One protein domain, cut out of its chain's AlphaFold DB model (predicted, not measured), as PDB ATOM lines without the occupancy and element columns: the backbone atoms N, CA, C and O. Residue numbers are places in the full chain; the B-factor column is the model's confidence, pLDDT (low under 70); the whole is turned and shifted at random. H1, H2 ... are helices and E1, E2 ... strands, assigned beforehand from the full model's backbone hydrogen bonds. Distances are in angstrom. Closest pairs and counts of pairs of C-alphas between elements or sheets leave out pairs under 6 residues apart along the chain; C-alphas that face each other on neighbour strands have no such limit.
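Overview. This is residues 103 to 237 of the 268 residues of an uncharacterized protein of SAR324 cluster bacterium (UniProt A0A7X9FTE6). The model is a single twisted wall of five strands, with the short helix H4 over the sheet at its E3 end. Off beyond that end, away from the wall, stand H1 and H2, joined by a long loop; residues 113 to 121, of which 113 belongs to H1, stick out, and H3 only grazes the sheet. The printed part has 135 residues with four named helices and five named strands, along the chain H1 H2 E1 E2 H3 E3 H4 E4 E5; the sheet is mixed, in the order E1 E5 E4 E2 E3. The class is mixed, helices and strands, though under half of the residues, 59 of 135, are in named elements. The whole is compact, with a radius of gyration of the C-alphas of 16.2 A and spans of 41 by 37 by 27 A.

Along the chain. H1, residues 104 to 113, begins at C-alpha 104 (34.882, 29.485, 9.989) and is 14.0 A long. H2 is residues 125 to 130. E1, residues 145 to 149, is 13.3 A long. E2, residues 164 to 172, is the longest strand, 22.8 A, from C-alpha 164 (34.019, 24.549, 33.211). H3 is residues 180 to 184, E3 residues 189 to 193 and H4 residues 201 to 207. E4, residues 215 to 220, and E5, residues 223 to 228, are each 16.5 A long; E5 ends at C-alpha 228 (42.222, 40.144, 30.426).

Arrangement. Edge strand E1 is antiparallel to E5, with N 146 and O 226 2.9 A apart. The hairpin E4 and E5 is antiparallel, with N 218 and O 225 at 2.9 A. E4 is antiparallel to E2, with N 217 and O 168 at 2.9 A. E2 is parallel to edge strand E3, with N 191 and O 169 at 2.8 A. E2, H3 and E3 form a strand-helix-strand unit, two parallel neighbour strands with a helix between, its crossover right-handed. H4 is on the sheet at a height of 9.1 A, only just over E3 with 3 of its 7 C-alphas, and runs across the strands at 85 degrees to E3 on the local plane; the closest C-alphas, of Val 191 and Ser 201, are 6.2 A apart. H1 and H2 are not on the sheet and are apart from each other, only just, at 8.4 A. In H1, H2, H3 and H4 every O i to N i+4 pair is within hydrogen-bond range.

Size, cuts and confidence. The C-alphas of Asn 119 and Glu 142, the two farthest apart, are 45.9 A apart. The printed part has no cut. The links H1 to H2, H2 to E1 and E1 to E2 are long; in the second, residues 138 to 139 pair in parallel with residues 212 to 213. The mean pLDDT of the printed part is 71.6, and residues 103 to 129 and 149 to 165 are among the 51 under 70.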
ATOM      1  N   ASP A 103      38.669  26.997  10.230       61.34
ATOM      2  CA  ASP A 103      37.580  26.846   9.269       61.34
ATOM      3  C   ASP A 103      36.294  27.462   9.843       61.34
ATOM      4  O   ASP A 103      35.513  26.808  10.542       61.34
ATOM      5  N   SER A 104      36.077  28.749   9.557       46.81
ATOM      6  CA  SER A 104      34.882  29.485   9.989       46.81
ATOM      7  C   SER A 104      33.582  28.827   9.524       46.81
ATOM      8  O   SER A 104      32.570  28.927  10.221       46.81
ATOM      9  N   LYS A 105      33.611  28.102   8.395       49.34
ATOM     10  CA  LYS A 105      32.446  27.401   7.842       49.34
ATOM     11  C   LYS A 105      32.078  26.198   8.688       49.34
ATOM     12  O   LYS A 105      30.893  25.965   8.923       49.34
ATOM     13  N   LYS A 106      33.078  25.469   9.189       55.84
ATOM     14  CA  LYS A 106      32.861  24.353  10.115       55.84
ATOM     15  C   LYS A 106      32.163  24.844  11.385       55.84
ATOM     16  O   LYS A 106      31.096  24.331  11.712       55.84
ATOM     17  N   LEU A 107      32.682  25.903  12.012       48.00
ATOM     18  CA  LEU A 107      32.080  26.494  13.213       48.00
ATOM     19  C   LEU A 107      30.644  26.996  12.961       48.00
ATOM     20  O   LEU A 107      29.747  26.708  13.750       48.00
ATOM     21  N   LEU A 108      30.395  27.696  11.846       45.72
ATOM     22  CA  LEU A 108      29.047  28.139  11.460       45.72
ATOM     23  C   LEU A 108      28.087  26.961  11.296       45.72
ATOM     24  O   LEU A 108      26.965  27.011  11.788       45.72
ATOM     25  N   SER A 109      28.512  25.918  10.582       49.50
ATOM     26  CA  SER A 109      27.672  24.755  10.290       49.50
ATOM     27  C   SER A 109      27.324  23.956  11.545       49.50
ATOM     28  O   SER A 109      26.200  23.472  11.660       49.50
ATOM     29  N   GLU A 110      28.231  23.895  12.521       52.66
ATOM     30  CA  GLU A 110      27.975  23.302  13.834       52.66
ATOM     31  C   GLU A 110      27.003  24.157  14.663       52.66
ATOM     32  O   GLU A 110      26.120  23.619  15.327       52.66
ATOM     33  N   ILE A 111      27.089  25.488  14.592       45.91
ATOM     34  CA  ILE A 111      26.152  26.382  15.294       45.91
ATOM     35  C   ILE A 111      24.756  26.347  14.646       45.91
ATOM     36  O   ILE A 111      23.745  26.262  15.348       45.91
ATOM     37  N   ILE A 112      24.683  26.390  13.313       44.41
ATOM     38  CA  ILE A 112      23.434  26.442  12.537       44.41
ATOM     39  C   ILE A 112      22.743  25.075  12.495       44.41
ATOM     40  O   ILE A 112      21.527  25.012  12.651       44.41
ATOM     41  N   GLY A 113      23.491  23.976  12.348       46.19
ATOM     42  CA  GLY A 113      22.942  22.615  12.295       46.19
ATOM     43  C   GLY A 113      22.222  22.174  13.575       46.19
ATOM     44  O   GLY A 113      21.422  21.243  13.536       46.19
ATOM     45  N   ASN A 114      22.458  22.868  14.693       43.28
ATOM     46  CA  ASN A 114      21.845  22.602  15.996       43.28
ATOM     47  C   ASN A 114      20.622  23.492  16.304       43.28
ATOM     48  O   ASN A 114      19.986  23.344  17.351       43.28
ATOM     49  N   LEU A 115      20.275  24.423  15.413       38.09
ATOM     50  CA  LEU A 115      19.086  25.260  15.520       38.09
ATOM     51  C   LEU A 115      18.007  24.686  14.594       38.09
ATOM     52  O   LEU A 115      18.100  24.823  13.381       38.09
ATOM     53  N   ASP A 116      16.979  24.057  15.177       42.88
ATOM     54  CA  ASP A 116      15.809  23.512  14.470       42.88
ATOM     55  C   ASP A 116      14.971  24.647  13.853       42.88
ATOM     56  O   ASP A 116      13.957  25.104  14.384       42.88
ATOM     57  N   VAL A 117      15.481  25.210  12.761       43.44
ATOM     58  CA  VAL A 117      14.916  26.364  12.068       43.44
ATOM     59  C   VAL A 117      14.716  25.967  10.614       43.44
ATOM     60  O   VAL A 117      15.295  26.520   9.686       43.44
ATOM     61  N   ALA A 118      13.867  24.967  10.420       38.88
ATOM     62  CA  ALA A 118      13.627  24.351   9.123       38.88
ATOM     63  C   ALA A 118      12.905  25.253   8.097       38.88
ATOM     64  O   ALA A 118      12.663  24.793   6.991       38.88
ATOM     65  N   ASN A 119      12.535  26.505   8.416       45.22
ATOM     66  CA  ASN A 119      11.710  27.338   7.517       45.22
ATOM     67  C   ASN A 119      11.965  28.861   7.564       45.22
ATOM     68  O   ASN A 119      11.117  29.629   7.110       45.22
ATOM     69  N   LYS A 120      13.096  29.341   8.097       50.47
ATOM     70  CA  LYS A 120      13.514  30.739   7.871       50.47
ATOM     71  C   LYS A 120      14.693  30.743   6.912       50.47
ATOM     72  O   LYS A 120      15.697  30.097   7.192       50.47
ATOM     73  N   GLU A 121      14.562  31.470   5.804       49.22
ATOM     74  CA  GLU A 121      15.707  31.854   4.979       49.22
ATOM     75  C   GLU A 121      16.659  32.648   5.876       49.22
ATOM     76  O   GLU A 121      16.393  33.797   6.234       49.22
ATOM     77  N   PHE A 122      17.727  31.996   6.331       52.06
ATOM     78  CA  PHE A 122      18.820  32.713   6.957       52.06
ATOM     79  C   PHE A 122      19.585  33.442   5.858       52.06
ATOM     80  O   PHE A 122      19.842  32.839   4.812       52.06
ATOM     81  N   PRO A 123      19.962  34.711   6.087       60.00
ATOM     82  CA  PRO A 123      20.900  35.381   5.201       60.00
ATOM     83  C   PRO A 123      22.154  34.514   5.067       60.00
ATOM     84  O   PRO A 123      22.589  33.884   6.037       60.00
ATOM     85  N   SER A 124      22.709  34.443   3.858       67.62
ATOM     86  CA  SER A 124      23.915  33.647   3.622       67.62
ATOM     87  C   SER A 124      25.077  34.172   4.475       67.62
ATOM     88  O   SER A 124      25.090  35.339   4.870       67.62
ATOM     89  N   GLU A 125      26.079  33.333   4.756       66.25
ATOM     90  CA  GLU A 125      27.291  33.756   5.484       66.25
ATOM     91  C   GLU A 125      27.899  35.022   4.856       66.25
ATOM     92  O   GLU A 125      28.229  35.979   5.548       66.25
ATOM     93  N   GLU A 126      27.940  35.078   3.526       69.50
ATOM     94  CA  GLU A 126      28.419  36.230   2.759       69.50
ATOM     95  C   GLU A 126      27.578  37.493   3.001       69.50
ATOM     96  O   GLU A 126      28.120  38.594   3.087       69.50
ATOM     97  N   GLU A 127      26.262  37.354   3.143       69.94
ATOM     98  CA  GLU A 127      25.331  38.458   3.381       69.94
ATOM     99  C   GLU A 127      25.406  38.981   4.825       69.94
ATOM    100  O   GLU A 127      25.315  40.191   5.058       69.94
ATOM    101  N   ILE A 128      25.657  38.085   5.784       67.44
ATOM    102  CA  ILE A 128      25.948  38.428   7.181       67.44
ATOM    103  C   ILE A 128      27.280  39.181   7.265       67.44
ATOM    104  O   ILE A 128      27.343  40.256   7.862       67.44
ATOM    105  N   LEU A 129      28.333  38.655   6.636       68.94
ATOM    106  CA  LEU A 129      29.680  39.228   6.683       68.94
ATOM    107  C   LEU A 129      29.780  40.572   5.949       68.94
ATOM    108  O   LEU A 129      30.488  41.465   6.407       68.94
ATOM    109  N   LYS A 130      29.045  40.760   4.846       72.12
ATOM    110  CA  LYS A 130      29.070  41.998   4.043       72.12
ATOM    111  C   LYS A 130      28.546  43.228   4.789       72.12
ATOM    112  O   LYS A 130      28.930  44.345   4.456       72.12
ATOM    113  N   ASN A 131      27.677  43.023   5.774       69.44
ATOM    114  CA  ASN A 131      27.062  44.095   6.561       69.44
ATOM    115  C   ASN A 131      27.650  44.212   7.976       69.44
ATOM    116  O   ASN A 131      27.180  45.027   8.772       69.44
ATOM    117  N   MET A 132      28.647  43.389   8.310       70.00
ATOM    118  CA  MET A 132      29.257  43.382   9.631       70.00
ATOM    119  C   MET A 132      30.496  44.274   9.626       70.00
ATOM    120  O   MET A 132      31.469  44.009   8.928       70.00
ATOM    121  N   GLU A 133      30.463  45.348  10.409       76.75
ATOM    122  CA  GLU A 133      31.655  46.158  10.660       76.75
ATOM    123  C   GLU A 133      32.509  45.506  11.748       76.75
ATOM    124  O   GLU A 133      31.998  45.143  12.813       76.75
ATOM    125  N   ALA A 134      33.813  45.381  11.483       75.06
ATOM    126  CA  ALA A 134      34.772  44.853  12.444       75.06
ATOM    127  C   ALA A 134      34.797  45.732  13.704       75.06
ATOM    128  O   ALA A 134      35.122  46.923  13.610       75.06
ATOM    129  N   PRO A 135      34.517  45.187  14.899       79.44
ATOM    130  CA  PRO A 135      34.781  45.915  16.129       79.44
ATOM    131  C   PRO A 135      36.294  46.112  16.261       79.44
ATOM    132  O   PRO A 135      37.035  45.140  16.324       79.44
ATOM    133  N   ILE A 136      36.764  47.362  16.308       85.00
ATOM    134  CA  ILE A 136      38.195  47.651  16.482       85.00
ATOM    135  C   ILE A 136      38.570  47.432  17.950       85.00
ATOM    136  O   ILE A 136      38.447  48.330  18.787       85.00
ATOM    137  N   LEU A 137      39.046  46.231  18.261       86.94
ATOM    138  CA  LEU A 137      39.593  45.883  19.565       86.94
ATOM    139  C   LEU A 137      41.064  46.283  19.672       86.94
ATOM    140  O   LEU A 137      41.873  46.027  18.779       86.94
ATOM    141  N   LYS A 138      41.420  46.886  20.807       91.62
ATOM    142  CA  LYS A 138      42.816  47.130  21.192       91.62
ATOM    143  C   LYS A 138      43.376  45.911  21.920       91.62
ATOM    144  O   LYS A 138      42.621  45.065  22.402       91.62
ATOM    145  N   ARG A 139      44.701  45.859  22.076       90.88
ATOM    146  CA  ARG A 139      45.296  44.927  23.038       90.88
ATOM    147  C   ARG A 139      44.892  45.302  24.463       90.88
ATOM    148  O   ARG A 139      44.819  46.487  24.791       90.88
ATOM    149  N   CYS A 140      44.615  44.306  25.295       90.44
ATOM    150  CA  CYS A 140      44.376  44.521  26.715       90.44
ATOM    151  C   CYS A 140      45.670  45.025  27.364       90.44
ATOM    152  O   CYS A 140      46.721  44.403  27.230       90.44
ATOM    153  N   ASN A 141      45.586  46.166  28.050       89.19
ATOM    154  CA  ASN A 141      46.746  46.820  28.665       89.19
ATOM    155  C   ASN A 141      47.036  46.317  30.087       89.19
ATOM    156  O   ASN A 141      48.072  46.660  30.654       89.19
ATOM    157  N   GLU A 142      46.121  45.540  30.666       88.06
ATOM    158  CA  GLU A 142      46.178  45.080  32.049       88.06
ATOM    159  C   GLU A 142      45.972  43.566  32.130       88.06
ATOM    160  O   GLU A 142      45.144  42.993  31.418       88.06
ATOM    161  N   ASP A 143      46.714  42.939  33.044       86.25
ATOM    162  CA  ASP A 143      46.566  41.531  33.402       86.25
ATOM    163  C   ASP A 143      45.556  41.430  34.555       86.25
ATOM    164  O   ASP A 143      45.925  41.474  35.732       86.25
ATOM    165  N   LEU A 144      44.265  41.347  34.221       86.06
ATOM    166  CA  LEU A 144      43.165  41.397  35.188       86.06
ATOM    167  C   LEU A 144      42.406  40.072  35.251       86.06
ATOM    168  O   LEU A 144      42.231  39.411  34.233       86.06
ATOM    169  N   THR A 145      41.922  39.726  36.441       84.62
ATOM    170  CA  THR A 145      40.924  38.674  36.667       84.62
ATOM    171  C   THR A 145      39.812  39.271  37.518       84.62
ATOM    172  O   THR A 145      40.065  39.725  38.635       84.62
ATOM    173  N   LYS A 146      38.586  39.313  36.995       83.56
ATOM    174  CA  LYS A 146      37.383  39.624  37.779       83.56
ATOM    175  C   LYS A 146      36.602  38.337  38.007       83.56
ATOM    176  O   LYS A 146      36.429  37.557  37.077       83.56
ATOM    177  N   THR A 147      36.114  38.150  39.226       81.19
ATOM    178  CA  THR A 147      35.259  37.020  39.596       81.19
ATOM    179  C   THR A 147      33.910  37.547  40.042       81.19
ATOM    180  O   THR A 147      33.844  38.439  40.889       81.19
ATOM    181  N   GLU A 148      32.843  36.983  39.494       70.62
ATOM    182  CA  GLU A 148      31.477  37.242  39.930       70.62
ATOM    183  C   GLU A 148      30.774  35.923  40.228       70.62
ATOM    184  O   GLU A 148      30.843  34.990  39.434       70.62
ATOM    185  N   ALA A 149      30.094  35.852  41.370       68.88
ATOM    186  CA  ALA A 149      29.234  34.720  41.673       68.88
ATOM    187  C   ALA A 149      27.989  34.772  40.772       68.88
ATOM    188  O   ALA A 149      27.310  35.802  40.686       68.88
ATOM    189  N   LEU A 150      27.685  33.659  40.113       61.59
ATOM    190  CA  LEU A 150      26.360  33.353  39.596       61.59
ATOM    191  C   LEU A 150      25.450  33.260  40.825       61.59
ATOM    192  O   LEU A 150      25.784  32.577  41.786       61.59
ATOM    193  N   GLY A 151      24.364  34.033  40.852       54.72
ATOM    194  CA  GLY A 151      23.462  34.073  42.006       54.72
ATOM    195  C   GLY A 151      22.943  32.690  42.430       54.72
ATOM    196  O   GLY A 151      23.095  31.706  41.711       54.72
ATOM    197  N   GLU A 152      22.328  32.638  43.613       51.53
ATOM    198  CA  GLU A 152      21.820  31.399  44.213       51.53
ATOM    199  C   GLU A 152      20.868  30.655  43.252       51.53
ATOM    200  O   GLU A 152      19.934  31.250  42.718       51.53
ATOM    201  N   GLU A 153      21.138  29.357  43.076       52.16
ATOM    202  CA  GLU A 153      20.510  28.378  42.167       52.16
ATOM    203  C   GLU A 153      21.095  28.305  40.745       52.16
ATOM    204  O   GLU A 153      20.544  28.790  39.756       52.16
ATOM    205  N   LEU A 154      22.206  27.566  40.638       50.56
ATOM    206  CA  LEU A 154      22.557  26.892  39.390       50.56
ATOM    207  C   LEU A 154      21.427  25.920  39.004       50.56
ATOM    208  O   LEU A 154      20.850  25.281  39.888       50.56
ATOM    209  N   PRO A 155      21.131  25.753  37.703       47.25
ATOM    210  CA  PRO A 155      20.229  24.707  37.249       47.25
ATOM    211  C   PRO A 155      20.657  23.337  37.810       47.25
ATOM    212  O   PRO A 155      21.854  23.020  37.779       47.25
ATOM    213  N   PRO A 156      19.710  22.511  38.288       43.59
ATOM    214  CA  PRO A 156      20.025  21.196  38.835       43.59
ATOM    215  C   PRO A 156      20.789  20.354  37.803       43.59
ATOM    216  O   PRO A 156      20.360  20.221  36.656       43.59
ATOM    217  N   GLY A 157      21.939  19.807  38.211       46.91
ATOM    218  CA  GLY A 157      22.873  19.069  37.342       46.91
ATOM    219  C   GLY A 157      24.193  19.788  37.023       46.91
ATOM    220  O   GLY A 157      25.082  19.174  36.438       46.91
ATOM    221  N   LEU A 158      24.352  21.048  37.446       47.41
ATOM    222  CA  LEU A 158      25.603  21.826  37.352       47.41
ATOM    223  C   LEU A 158      26.319  21.974  38.710       47.41
ATOM    224  O   LEU A 158      27.185  22.827  38.894       47.41
ATOM    225  N   GLU A 159      25.952  21.134  39.673       43.72
ATOM    226  CA  GLU A 159      26.436  21.170  41.050       43.72
ATOM    227  C   GLU A 159      27.796  20.452  41.170       43.72
ATOM    228  O   GLU A 159      27.877  19.223  41.153       43.72
ATOM    229  N   GLY A 160      28.884  21.221  41.302       49.53
ATOM    230  CA  GLY A 160      30.212  20.721  41.687       49.53
ATOM    231  C   GLY A 160      31.399  21.333  40.929       49.53
ATOM    232  O   GLY A 160      31.274  21.810  39.806       49.53
ATOM    233  N   ASP A 161      32.590  21.250  41.535       48.41
ATOM    234  CA  ASP A 161      33.854  21.881  41.093       48.41
ATOM    235  C   ASP A 161      34.431  21.408  39.739       48.41
ATOM    236  O   ASP A 161      35.495  21.868  39.319       48.41
ATOM    237  N   LYS A 162      33.814  20.433  39.062       51.09
ATOM    238  CA  LYS A 162      34.584  19.500  38.217       51.09
ATOM    239  C   LYS A 162      34.522  19.696  36.703       51.09
ATOM    240  O   LYS A 162      35.239  18.978  36.011       51.09
ATOM    241  N   ALA A 163      33.786  20.668  36.169       47.69
ATOM    242  CA  ALA A 163      33.945  21.043  34.760       47.69
ATOM    243  C   ALA A 163      33.630  22.529  34.524       47.69
ATOM    244  O   ALA A 163      32.618  23.012  35.038       47.69
ATOM    245  N   PRO A 164      34.454  23.272  33.753       51.31
ATOM    246  CA  PRO A 164      34.019  24.549  33.211       51.31
ATOM    247  C   PRO A 164      32.786  24.287  32.346       51.31
ATOM    248  O   PRO A 164      32.833  23.539  31.373       51.31
ATOM    249  N   ILE A 165      31.674  24.897  32.741       61.72
ATOM    250  CA  ILE A 165      30.408  24.854  32.007       61.72
ATOM    251  C   ILE A 165      30.602  25.569  30.667       61.72
ATOM    252  O   ILE A 165      29.977  25.232  29.664       61.72
ATOM    253  N   TYR A 166      31.500  26.558  30.659       73.12
ATOM    254  CA  TYR A 166      31.799  27.368  29.497       73.12
ATOM    255  C   TYR A 166      33.187  28.002  29.610       73.12
ATOM    256  O   TYR A 166      33.539  28.510  30.675       73.12
ATOM    257  N   ASP A 167      33.971  27.990  28.532       81.25
ATOM    258  CA  ASP A 167      35.295  28.617  28.474       81.25
ATOM    259  C   ASP A 167      35.560  29.158  27.059       81.25
ATOM    260  O   ASP A 167      35.802  28.380  26.136       81.25
ATOM    261  N   ILE A 168      35.483  30.482  26.879       89.00
ATOM    262  CA  ILE A 168      35.809  31.152  25.614       89.00
ATOM    263  C   ILE A 168      37.023  32.055  25.786       89.00
ATOM    264  O   ILE A 168      37.015  32.946  26.637       89.00
ATOM    265  N   LEU A 169      38.000  31.923  24.893       89.81
ATOM    266  CA  LEU A 169      39.133  32.829  24.752       89.81
ATOM    267  C   LEU A 169      39.050  33.609  23.433       89.81
ATOM    268  O   LEU A 169      39.157  33.026  22.359       89.81
ATOM    269  N   PHE A 170      38.946  34.932  23.514       93.38
ATOM    270  CA  PHE A 170      39.122  35.854  22.392       93.38
ATOM    271  C   PHE A 170      40.590  36.252  22.294       93.38
ATOM    272  O   PHE A 170      41.162  36.768  23.257       93.38
ATOM    273  N   ILE A 171      41.205  36.035  21.137       91.56
ATOM    274  CA  ILE A 171      42.638  36.263  20.925       91.56
ATOM    275  C   ILE A 171      42.899  36.703  19.484       91.56
ATOM    276  O   ILE A 171      42.147  36.356  18.574       91.56
ATOM    277  N   ALA A 172      43.953  37.493  19.278       89.56
ATOM    278  CA  ALA A 172      44.386  37.873  17.940       89.56
ATOM    279  C   ALA A 172      44.772  36.622  17.131       89.56
ATOM    280  O   ALA A 172      45.428  35.719  17.654       89.56
ATOM    281  N   SER A 173      44.347  36.554  15.870       88.81
ATOM    282  CA  SER A 173      44.477  35.347  15.040       88.81
ATOM    283  C   SER A 173      45.932  34.915  14.862       88.81
ATOM    284  O   SER A 173      46.230  33.725  14.849       88.81
ATOM    285  N   GLU A 174      46.847  35.878  14.785       84.19
ATOM    286  CA  GLU A 174      48.290  35.668  14.678       84.19
ATOM    287  C   GLU A 174      48.955  35.175  15.975       84.19
ATOM    288  O   GLU A 174      50.104  34.739  15.945       84.19
ATOM    289  N   GLU A 175      48.260  35.238  17.113       83.88
ATOM    290  CA  GLU A 175      48.758  34.784  18.419       83.88
ATOM    291  C   GLU A 175      48.243  33.387  18.800       83.88
ATOM    292  O   GLU A 175      48.588  32.874  19.867       83.88
ATOM    293  N   ILE A 176      47.429  32.758  17.946       83.69
ATOM    294  CA  ILE A 176      46.894  31.416  18.186       83.69
ATOM    295  C   ILE A 176      47.981  30.376  17.881       83.69
ATOM    296  O   ILE A 176      48.435  30.281  16.738       83.69
ATOM    297  N   PRO A 177      48.399  29.562  18.866       79.19
ATOM    298  CA  PRO A 177      49.336  28.475  18.624       79.19
ATOM    299  C   PRO A 177      48.661  27.331  17.854       79.19
ATOM    300  O   PRO A 177      47.469  27.080  18.011       79.19
ATOM    301  N   GLU A 178      49.445  26.585  17.077       74.75
ATOM    302  CA  GLU A 178      48.951  25.459  16.268       74.75
ATOM    303  C   GLU A 178      48.232  24.392  17.113       74.75
ATOM    304  O   GLU A 178      47.187  23.892  16.710       74.75
ATOM    305  N   ASN A 179      48.739  24.108  18.321       75.56
ATOM    306  CA  ASN A 179      48.136  23.156  19.260       75.56
ATOM    307  C   ASN A 179      47.458  23.859  20.451       75.56
ATOM    308  O   ASN A 179      47.811  23.649  21.615       75.56
ATOM    309  N   TYR A 180      46.522  24.764  20.166       72.50
ATOM    310  CA  TYR A 180      45.875  25.600  21.183       72.50
ATOM    311  C   TYR A 180      45.106  24.812  22.253       72.50
ATOM    312  O   TYR A 180      44.998  25.288  23.380       72.50
ATOM    313  N   GLU A 181      44.626  23.607  21.949       73.06
ATOM    314  CA  GLU A 181      43.953  22.727  22.914       73.06
ATOM    315  C   GLU A 181      44.906  22.267  24.029       73.06
ATOM    316  O   GLU A 181      44.529  22.233  25.201       73.06
ATOM    317  N   GLU A 182      46.168  21.984  23.691       67.44
ATOM    318  CA  GLU A 182      47.213  21.658  24.670       67.44
ATOM    319  C   GLU A 182      47.588  22.891  25.502       67.44
ATOM    320  O   GLU A 182      47.798  22.802  26.715       67.44
ATOM    321  N   VAL A 183      47.642  24.063  24.860       71.19
ATOM    322  CA  VAL A 183      48.067  25.308  25.508       71.19
ATOM    323  C   VAL A 183      46.990  25.853  26.437       71.19
ATOM    324  O   VAL A 183      47.302  26.165  27.581       71.19
ATOM    325  N   PHE A 184      45.742  25.971  25.979       76.50
ATOM    326  CA  PHE A 184      44.664  26.660  26.695       76.50
ATOM    327  C   PHE A 184      43.670  25.724  27.385       76.50
ATOM    328  O   PHE A 184      42.954  26.186  28.277       76.50
ATOM    329  N   GLY A 185      43.669  24.440  27.017       73.62
ATOM    330  CA  GLY A 185      42.776  23.399  27.518       73.62
ATOM    331  C   GLY A 185      41.809  22.912  26.436       73.62
ATOM    332  O   GLY A 185      41.235  23.724  25.714       73.62
ATOM    333  N   ALA A 186      41.591  21.595  26.375       70.19
ATOM    334  CA  ALA A 186      40.803  20.926  25.331       70.19
ATOM    335  C   ALA A 186      39.335  21.385  25.235       70.19
ATOM    336  O   ALA A 186      38.711  21.243  24.192       70.19
ATOM    337  N   SER A 187      38.777  21.941  26.311       71.69
ATOM    338  CA  SER A 187      37.412  22.479  26.339       71.69
ATOM    339  C   SER A 187      37.337  23.989  26.075       71.69
ATOM    340  O   SER A 187      36.266  24.573  26.224       71.69
ATOM    341  N   THR A 188      38.456  24.642  25.740       79.75
ATOM    342  CA  THR A 188      38.497  26.089  25.488       79.75
ATOM    343  C   THR A 188      38.089  26.385  24.055       79.75
ATOM    344  O   THR A 188      38.774  25.996  23.111       79.75
ATOM    345  N   ILE A 189      37.016  27.150  23.891       85.75
ATOM    346  CA  ILE A 189      36.601  27.678  22.597       85.75
ATOM    347  C   ILE A 189      37.481  28.890  22.286       85.75
ATOM    348  O   ILE A 189      37.335  29.953  22.891       85.75
ATOM    349  N   VAL A 190      38.415  28.738  21.348       86.12
ATOM    350  CA  VAL A 190      39.263  29.843  20.890       86.12
ATOM    351  C   VAL A 190      38.564  30.581  19.758       86.12
ATOM    352  O   VAL A 190      38.284  30.020  18.701       86.12
ATOM    353  N   VAL A 191      38.290  31.859  19.988       89.69
ATOM    354  CA  VAL A 191      37.622  32.752  19.051       89.69
ATOM    355  C   VAL A 191      38.664  33.698  18.445       89.69
ATOM    356  O   VAL A 191      39.108  34.635  19.120       89.69
ATOM    357  N   PRO A 192      39.076  33.473  17.183       88.69
ATOM    358  CA  PRO A 192      40.054  34.319  16.517       88.69
ATOM    359  C   PRO A 192      39.474  35.695  16.211       88.69
ATOM    360  O   PRO A 192      38.365  35.829  15.679       88.69
ATOM    361  N   TYR A 193      40.267  36.718  16.492       87.56
ATOM    362  CA  TYR A 193      40.014  38.095  16.112       87.56
ATOM    363  C   TYR A 193      41.036  38.549  15.067       87.56
ATOM    364  O   TYR A 193      42.241  38.387  15.241       87.56
ATOM    365  N   ASP A 194      40.543  39.113  13.972       85.06
ATOM    366  CA  ASP A 194      41.322  39.781  12.931       85.06
ATOM    367  C   ASP A 194      40.461  40.918  12.372       85.06
ATOM    368  O   ASP A 194      39.242  40.782  12.268       85.06
ATOM    369  N   THR A 195      41.079  42.047  12.034       81.69
ATOM    370  CA  THR A 195      40.411  43.176  11.370       81.69
ATOM    371  C   THR A 195      40.477  43.089   9.852       81.69
ATOM    372  O   THR A 195      39.735  43.793   9.173       81.69
ATOM    373  N   ASN A 196      41.386  42.276   9.306       79.44
ATOM    374  CA  ASN A 196      41.634  42.207   7.867       79.44
ATOM    375  C   ASN A 196      40.609  41.334   7.137       79.44
ATOM    376  O   ASN A 196      40.395  41.522   5.940       79.44
ATOM    377  N   SER A 197      39.965  40.412   7.855       70.69
ATOM    378  CA  SER A 197      39.037  39.442   7.282       70.69
ATOM    379  C   SER A 197      37.726  39.420   8.070       70.69
ATOM    380  O   SER A 197      37.753  39.091   9.258       70.69
ATOM    381  N   PRO A 198      36.576  39.727   7.437       69.19
ATOM    382  CA  PRO A 198      35.270  39.505   8.039       69.19
ATOM    383  C   PRO A 198      35.125  38.070   8.513       69.19
ATOM    384  O   PRO A 198      35.284  37.131   7.734       69.19
ATOM    385  N   ASN A 199      34.818  37.909   9.796       73.88
ATOM    386  CA  ASN A 199      34.563  36.608  10.385       73.88
ATOM    387  C   ASN A 199      33.329  36.663  11.288       73.88
ATOM    388  O   ASN A 199      32.930  37.718  11.787       73.88
ATOM    389  N   ILE A 200      32.717  35.501  11.522       74.62
ATOM    390  CA  ILE A 200      31.565  35.426  12.421       74.62
ATOM    391  C   ILE A 200      31.936  35.782  13.865       74.62
ATOM    392  O   ILE A 200      31.077  36.227  14.625       74.62
ATOM    393  N   SER A 201      33.210  35.651  14.246       77.06
ATOM    394  CA  SER A 201      33.719  36.014  15.572       77.06
ATOM    395  C   SER A 201      33.420  37.468  15.946       77.06
ATOM    396  O   SER A 201      33.234  37.765  17.124       77.06
ATOM    397  N   TRP A 202      33.310  38.378  14.970       80.81
ATOM    398  CA  TRP A 202      32.923  39.774  15.200       80.81
ATOM    399  C   TRP A 202      31.542  39.909  15.852       80.81
ATOM    400  O   TRP A 202      31.361  40.781  16.705       80.81
ATOM    401  N   SER A 203      30.593  39.032  15.510       78.56
ATOM    402  CA  SER A 203      29.271  39.010  16.149       78.56
ATOM    403  C   SER A 203      29.376  38.649  17.631       78.56
ATOM    404  O   SER A 203      28.890  39.397  18.474       78.56
ATOM    405  N   PHE A 204      30.137  37.600  17.962       77.75
ATOM    406  CA  PHE A 204      30.395  37.189  19.344       77.75
ATOM    407  C   PHE A 204      31.082  38.287  20.156       77.75
ATOM    408  O   PHE A 204      30.667  38.582  21.273       77.75
ATOM    409  N   ILE A 205      32.100  38.931  19.581       84.31
ATOM    410  CA  ILE A 205      32.817  40.049  20.205       84.31
ATOM    411  C   ILE A 205      31.861  41.196  20.541       84.31
ATOM    412  O   ILE A 205      31.920  41.750  21.640       84.31
ATOM    413  N   LYS A 206      30.974  41.551  19.605       81.31
ATOM    414  CA  LYS A 206      30.009  42.637  19.778       81.31
ATOM    415  C   LYS A 206      28.935  42.283  20.805       81.31
ATOM    416  O   LYS A 206      28.657  43.088  21.692       81.31
ATOM    417  N   ASP A 207      28.362  41.089  20.712       79.00
ATOM    418  CA  ASP A 207      27.262  40.651  21.573       79.00
ATOM    419  C   ASP A 207      27.708  40.450  23.024       79.00
ATOM    420  O   ASP A 207      26.979  40.807  23.955       79.00
ATOM    421  N   LEU A 208      28.935  39.960  23.220       78.00
ATOM    422  CA  LEU A 208      29.564  39.800  24.533       78.00
ATOM    423  C   LEU A 208      30.296  41.063  25.005       78.00
ATOM    424  O   LEU A 208      30.828  41.080  26.112       78.00
ATOM    425  N   ASN A 209      30.294  42.129  24.194       85.12
ATOM    426  CA  ASN A 209      30.934  43.412  24.483       85.12
ATOM    427  C   ASN A 209      32.399  43.260  24.931       85.12
ATOM    428  O   ASN A 209      32.829  43.843  25.929       85.12
ATOM    429  N   VAL A 210      33.155  42.444  24.194       90.12
ATOM    430  CA  VAL A 210      34.575  42.198  24.454       90.12
ATOM    431  C   VAL A 210      35.344  43.506  24.221       90.12
ATOM    432  O   VAL A 210      35.313  44.035  23.111       90.12
ATOM    433  N   PRO A 211      36.025  44.065  25.236       90.38
ATOM    434  CA  PRO A 211      36.613  45.402  25.137       90.38
ATOM    435  C   PRO A 211      38.011  45.415  24.501       90.38
ATOM    436  O   PRO A 211      38.476  46.458  24.037       90.38
ATOM    437  N   CYS A 212      38.716  44.284  24.536       93.75
ATOM    438  CA  CYS A 212      40.103  44.147  24.105       93.75
ATOM    439  C   CYS A 212      40.459  42.668  23.890       93.75
ATOM    440  O   CYS A 212      39.684  41.790  24.255       93.75
ATOM    441  N   VAL A 213      41.636  42.390  23.328       93.06
ATOM    442  CA  VAL A 213      42.213  41.035  23.235       93.06
ATOM    443  C   VAL A 213      43.629  40.992  23.834       93.06
ATOM    444  O   VAL A 213      44.348  41.984  23.738       93.06
ATOM    445  N   PRO A 214      44.082  39.880  24.435       94.00
ATOM    446  CA  PRO A 214      43.316  38.669  24.718       94.00
ATOM    447  C   PRO A 214      42.355  38.845  25.906       94.00
ATOM    448  O   PRO A 214      42.677  39.505  26.895       94.00
ATOM    449  N   TYR A 215      41.175  38.239  25.799       93.56
ATOM    450  CA  TYR A 215      40.087  38.333  26.774       93.56
ATOM    451  C   TYR A 215      39.409  36.975  26.913       93.56
ATOM    452  O   TYR A 215      39.129  36.331  25.906       93.56
ATOM    453  N   ARG A 216      39.141  36.517  28.136       90.69
ATOM    454  CA  ARG A 216      38.584  35.182  28.383       90.69
ATOM    455  C   ARG A 216      37.403  35.239  29.337       90.69
ATOM    456  O   ARG A 216      37.454  35.918  30.359       90.69
ATOM    457  N   LEU A 217      36.356  34.505  28.986       86.50
ATOM    458  CA  LEU A 217      35.169  34.298  29.802       86.50
ATOM    459  C   LEU A 217      35.108  32.829  30.187       86.50
ATOM    460  O   LEU A 217      35.053  31.967  29.311       86.50
ATOM    461  N   ARG A 218      35.077  32.543  31.487       80.81
ATOM    462  CA  ARG A 218      34.901  31.181  31.991       80.81
ATOM    463  C   ARG A 218      33.778  31.131  33.008       80.81
ATOM    464  O   ARG A 218      33.775  31.923  33.939       80.81
ATOM    465  N   ALA A 219      32.877  30.171  32.874       74.19
ATOM    466  CA  ALA A 219      31.924  29.804  33.912       74.19
ATOM    467  C   ALA A 219      32.318  28.439  34.486       74.19
ATOM    468  O   ALA A 219      32.449  27.463  33.743       74.19
ATOM    469  N   GLN A 220      32.526  28.370  35.795       70.81
ATOM    470  CA  GLN A 220      32.858  27.138  36.503       70.81
ATOM    471  C   GLN A 220      32.144  27.132  37.851       70.81
ATOM    472  O   GLN A 220      32.304  28.066  38.635       70.81
ATOM    473  N   GLY A 221      31.371  26.075  38.110       69.12
ATOM    474  CA  GLY A 221      30.541  25.993  39.308       69.12
ATOM    475  C   GLY A 221      29.597  27.192  39.408       69.12
ATOM    476  O   GLY A 221      28.870  27.497  38.466       69.12
ATOM    477  N   ASP A 222      29.646  27.884  40.542       68.31
ATOM    478  CA  ASP A 222      28.832  29.056  40.877       68.31
ATOM    479  C   ASP A 222      29.484  30.389  40.482       68.31
ATOM    480  O   ASP A 222      29.056  31.445  40.935       68.31
ATOM    481  N   SER A 223      30.540  30.366  39.672       70.75
ATOM    482  CA  SER A 223      31.379  31.538  39.447       70.75
ATOM    483  C   SER A 223      31.651  31.785  37.964       70.75
ATOM    484  O   SER A 223      31.895  30.867  37.179       70.75
ATOM    485  N   VAL A 224      31.653  33.063  37.584       79.81
ATOM    486  CA  VAL A 224      32.137  33.562  36.293       79.81
ATOM    487  C   VAL A 224      33.451  34.298  36.499       79.81
ATOM    488  O   VAL A 224      33.580  35.153  37.375       79.81
ATOM    489  N   TYR A 225      34.411  33.993  35.639       82.56
ATOM    490  CA  TYR A 225      35.717  34.620  35.567       82.56
ATOM    491  C   TYR A 225      35.831  35.399  34.268       82.56
ATOM    492  O   TYR A 225      35.529  34.892  33.186       82.56
ATOM    493  N   VAL A 226      36.278  36.641  34.400       88.56
ATOM    494  CA  VAL A 226      36.578  37.542  33.296       88.56
ATOM    495  C   VAL A 226      38.054  37.888  33.372       88.56
ATOM    496  O   VAL A 226      38.466  38.692  34.214       88.56
ATOM    497  N   ASP A 227      38.843  37.285  32.492       90.12
ATOM    498  CA  ASP A 227      40.283  37.497  32.421       90.12
ATOM    499  C   ASP A 227      40.653  38.406  31.245       90.12
ATOM    500  O   ASP A 227      40.062  38.338  30.165       90.12
ATOM    501  N   GLN A 228      41.670  39.242  31.440       90.94
ATOM    502  CA  GLN A 228      42.222  40.144  30.426       90.94
ATOM    503  C   GLN A 228      43.744  40.027  30.362       90.94
ATOM    504  O   GLN A 228      44.395  39.645  31.341       90.94
ATOM    505  N   GLY A 229      44.316  40.363  29.206       89.19
ATOM    506  CA  GLY A 229      45.764  40.381  29.022       89.19
ATOM    507  C   GLY A 229      46.370  38.992  29.229       89.19
ATOM    508  O   GLY A 229      45.787  37.969  28.866       89.19
ATOM    509  N   LYS A 230      47.539  38.914  29.856       85.44
ATOM    510  CA  LYS A 230      48.234  37.637  30.081       85.44
ATOM    511  C   LYS A 230      47.440  36.678  30.960       85.44
ATOM    512  O   LYS A 230      47.659  35.475  30.857       85.44
ATOM    513  N   ASN A 231      46.521  37.165  31.800       83.25
ATOM    514  CA  ASN A 231      45.673  36.281  32.601       83.25
ATOM    515  C   ASN A 231      44.703  35.478  31.731       83.25
ATOM    516  O   ASN A 231      44.469  34.312  32.034       83.25
ATOM    517  N   ALA A 232      44.215  36.051  30.626       88.81
ATOM    518  CA  ALA A 232      43.336  35.351  29.690       88.81
ATOM    519  C   ALA A 232      44.040  34.157  29.021       88.81
ATOM    520  O   ALA A 232      43.423  33.135  28.740       88.81
ATOM    521  N   LEU A 233      45.358  34.247  28.825       85.50
ATOM    522  CA  LEU A 233      46.157  33.201  28.179       85.50
ATOM    523  C   LEU A 233      46.525  32.037  29.111       85.50
ATOM    524  O   LEU A 233      47.075  31.035  28.658       85.50
ATOM    525  N   LYS A 234      46.255  32.145  30.416       79.56
ATOM    526  CA  LYS A 234      46.614  31.103  31.382       79.56
ATOM    527  C   LYS A 234      45.667  29.913  31.269       79.56
ATOM    528  O   LYS A 234      44.447  30.063  31.288       79.56
ATOM    529  N   ASN A 235      46.236  28.713  31.213       70.06
ATOM    530  CA  ASN A 235      45.477  27.478  31.359       70.06
ATOM    531  C   ASN A 235      45.310  27.152  32.844       70.06
ATOM    532  O   ASN A 235      46.281  26.913  33.566       70.06
ATOM    533  N   TYR A 236      44.067  27.180  33.304       60.34
ATOM    534  CA  TYR A 236      43.695  26.982  34.697       60.34
ATOM    535  C   TYR A 236      43.070  25.601  34.831       60.34
ATOM    536  O   TYR A 236      41.857  25.456  34.942       60.34
ATOM    537  N   VAL A 237      43.912  24.574  34.773       45.22
ATOM    538  CA  VAL A 237      43.457  23.185  34.626       45.22
ATOM    539  C   VAL A 237      42.547  22.719  35.779       45.22
ATOM    540  O   VAL A 237      41.803  21.773  35.581       45.22
TER     541      VAL A 237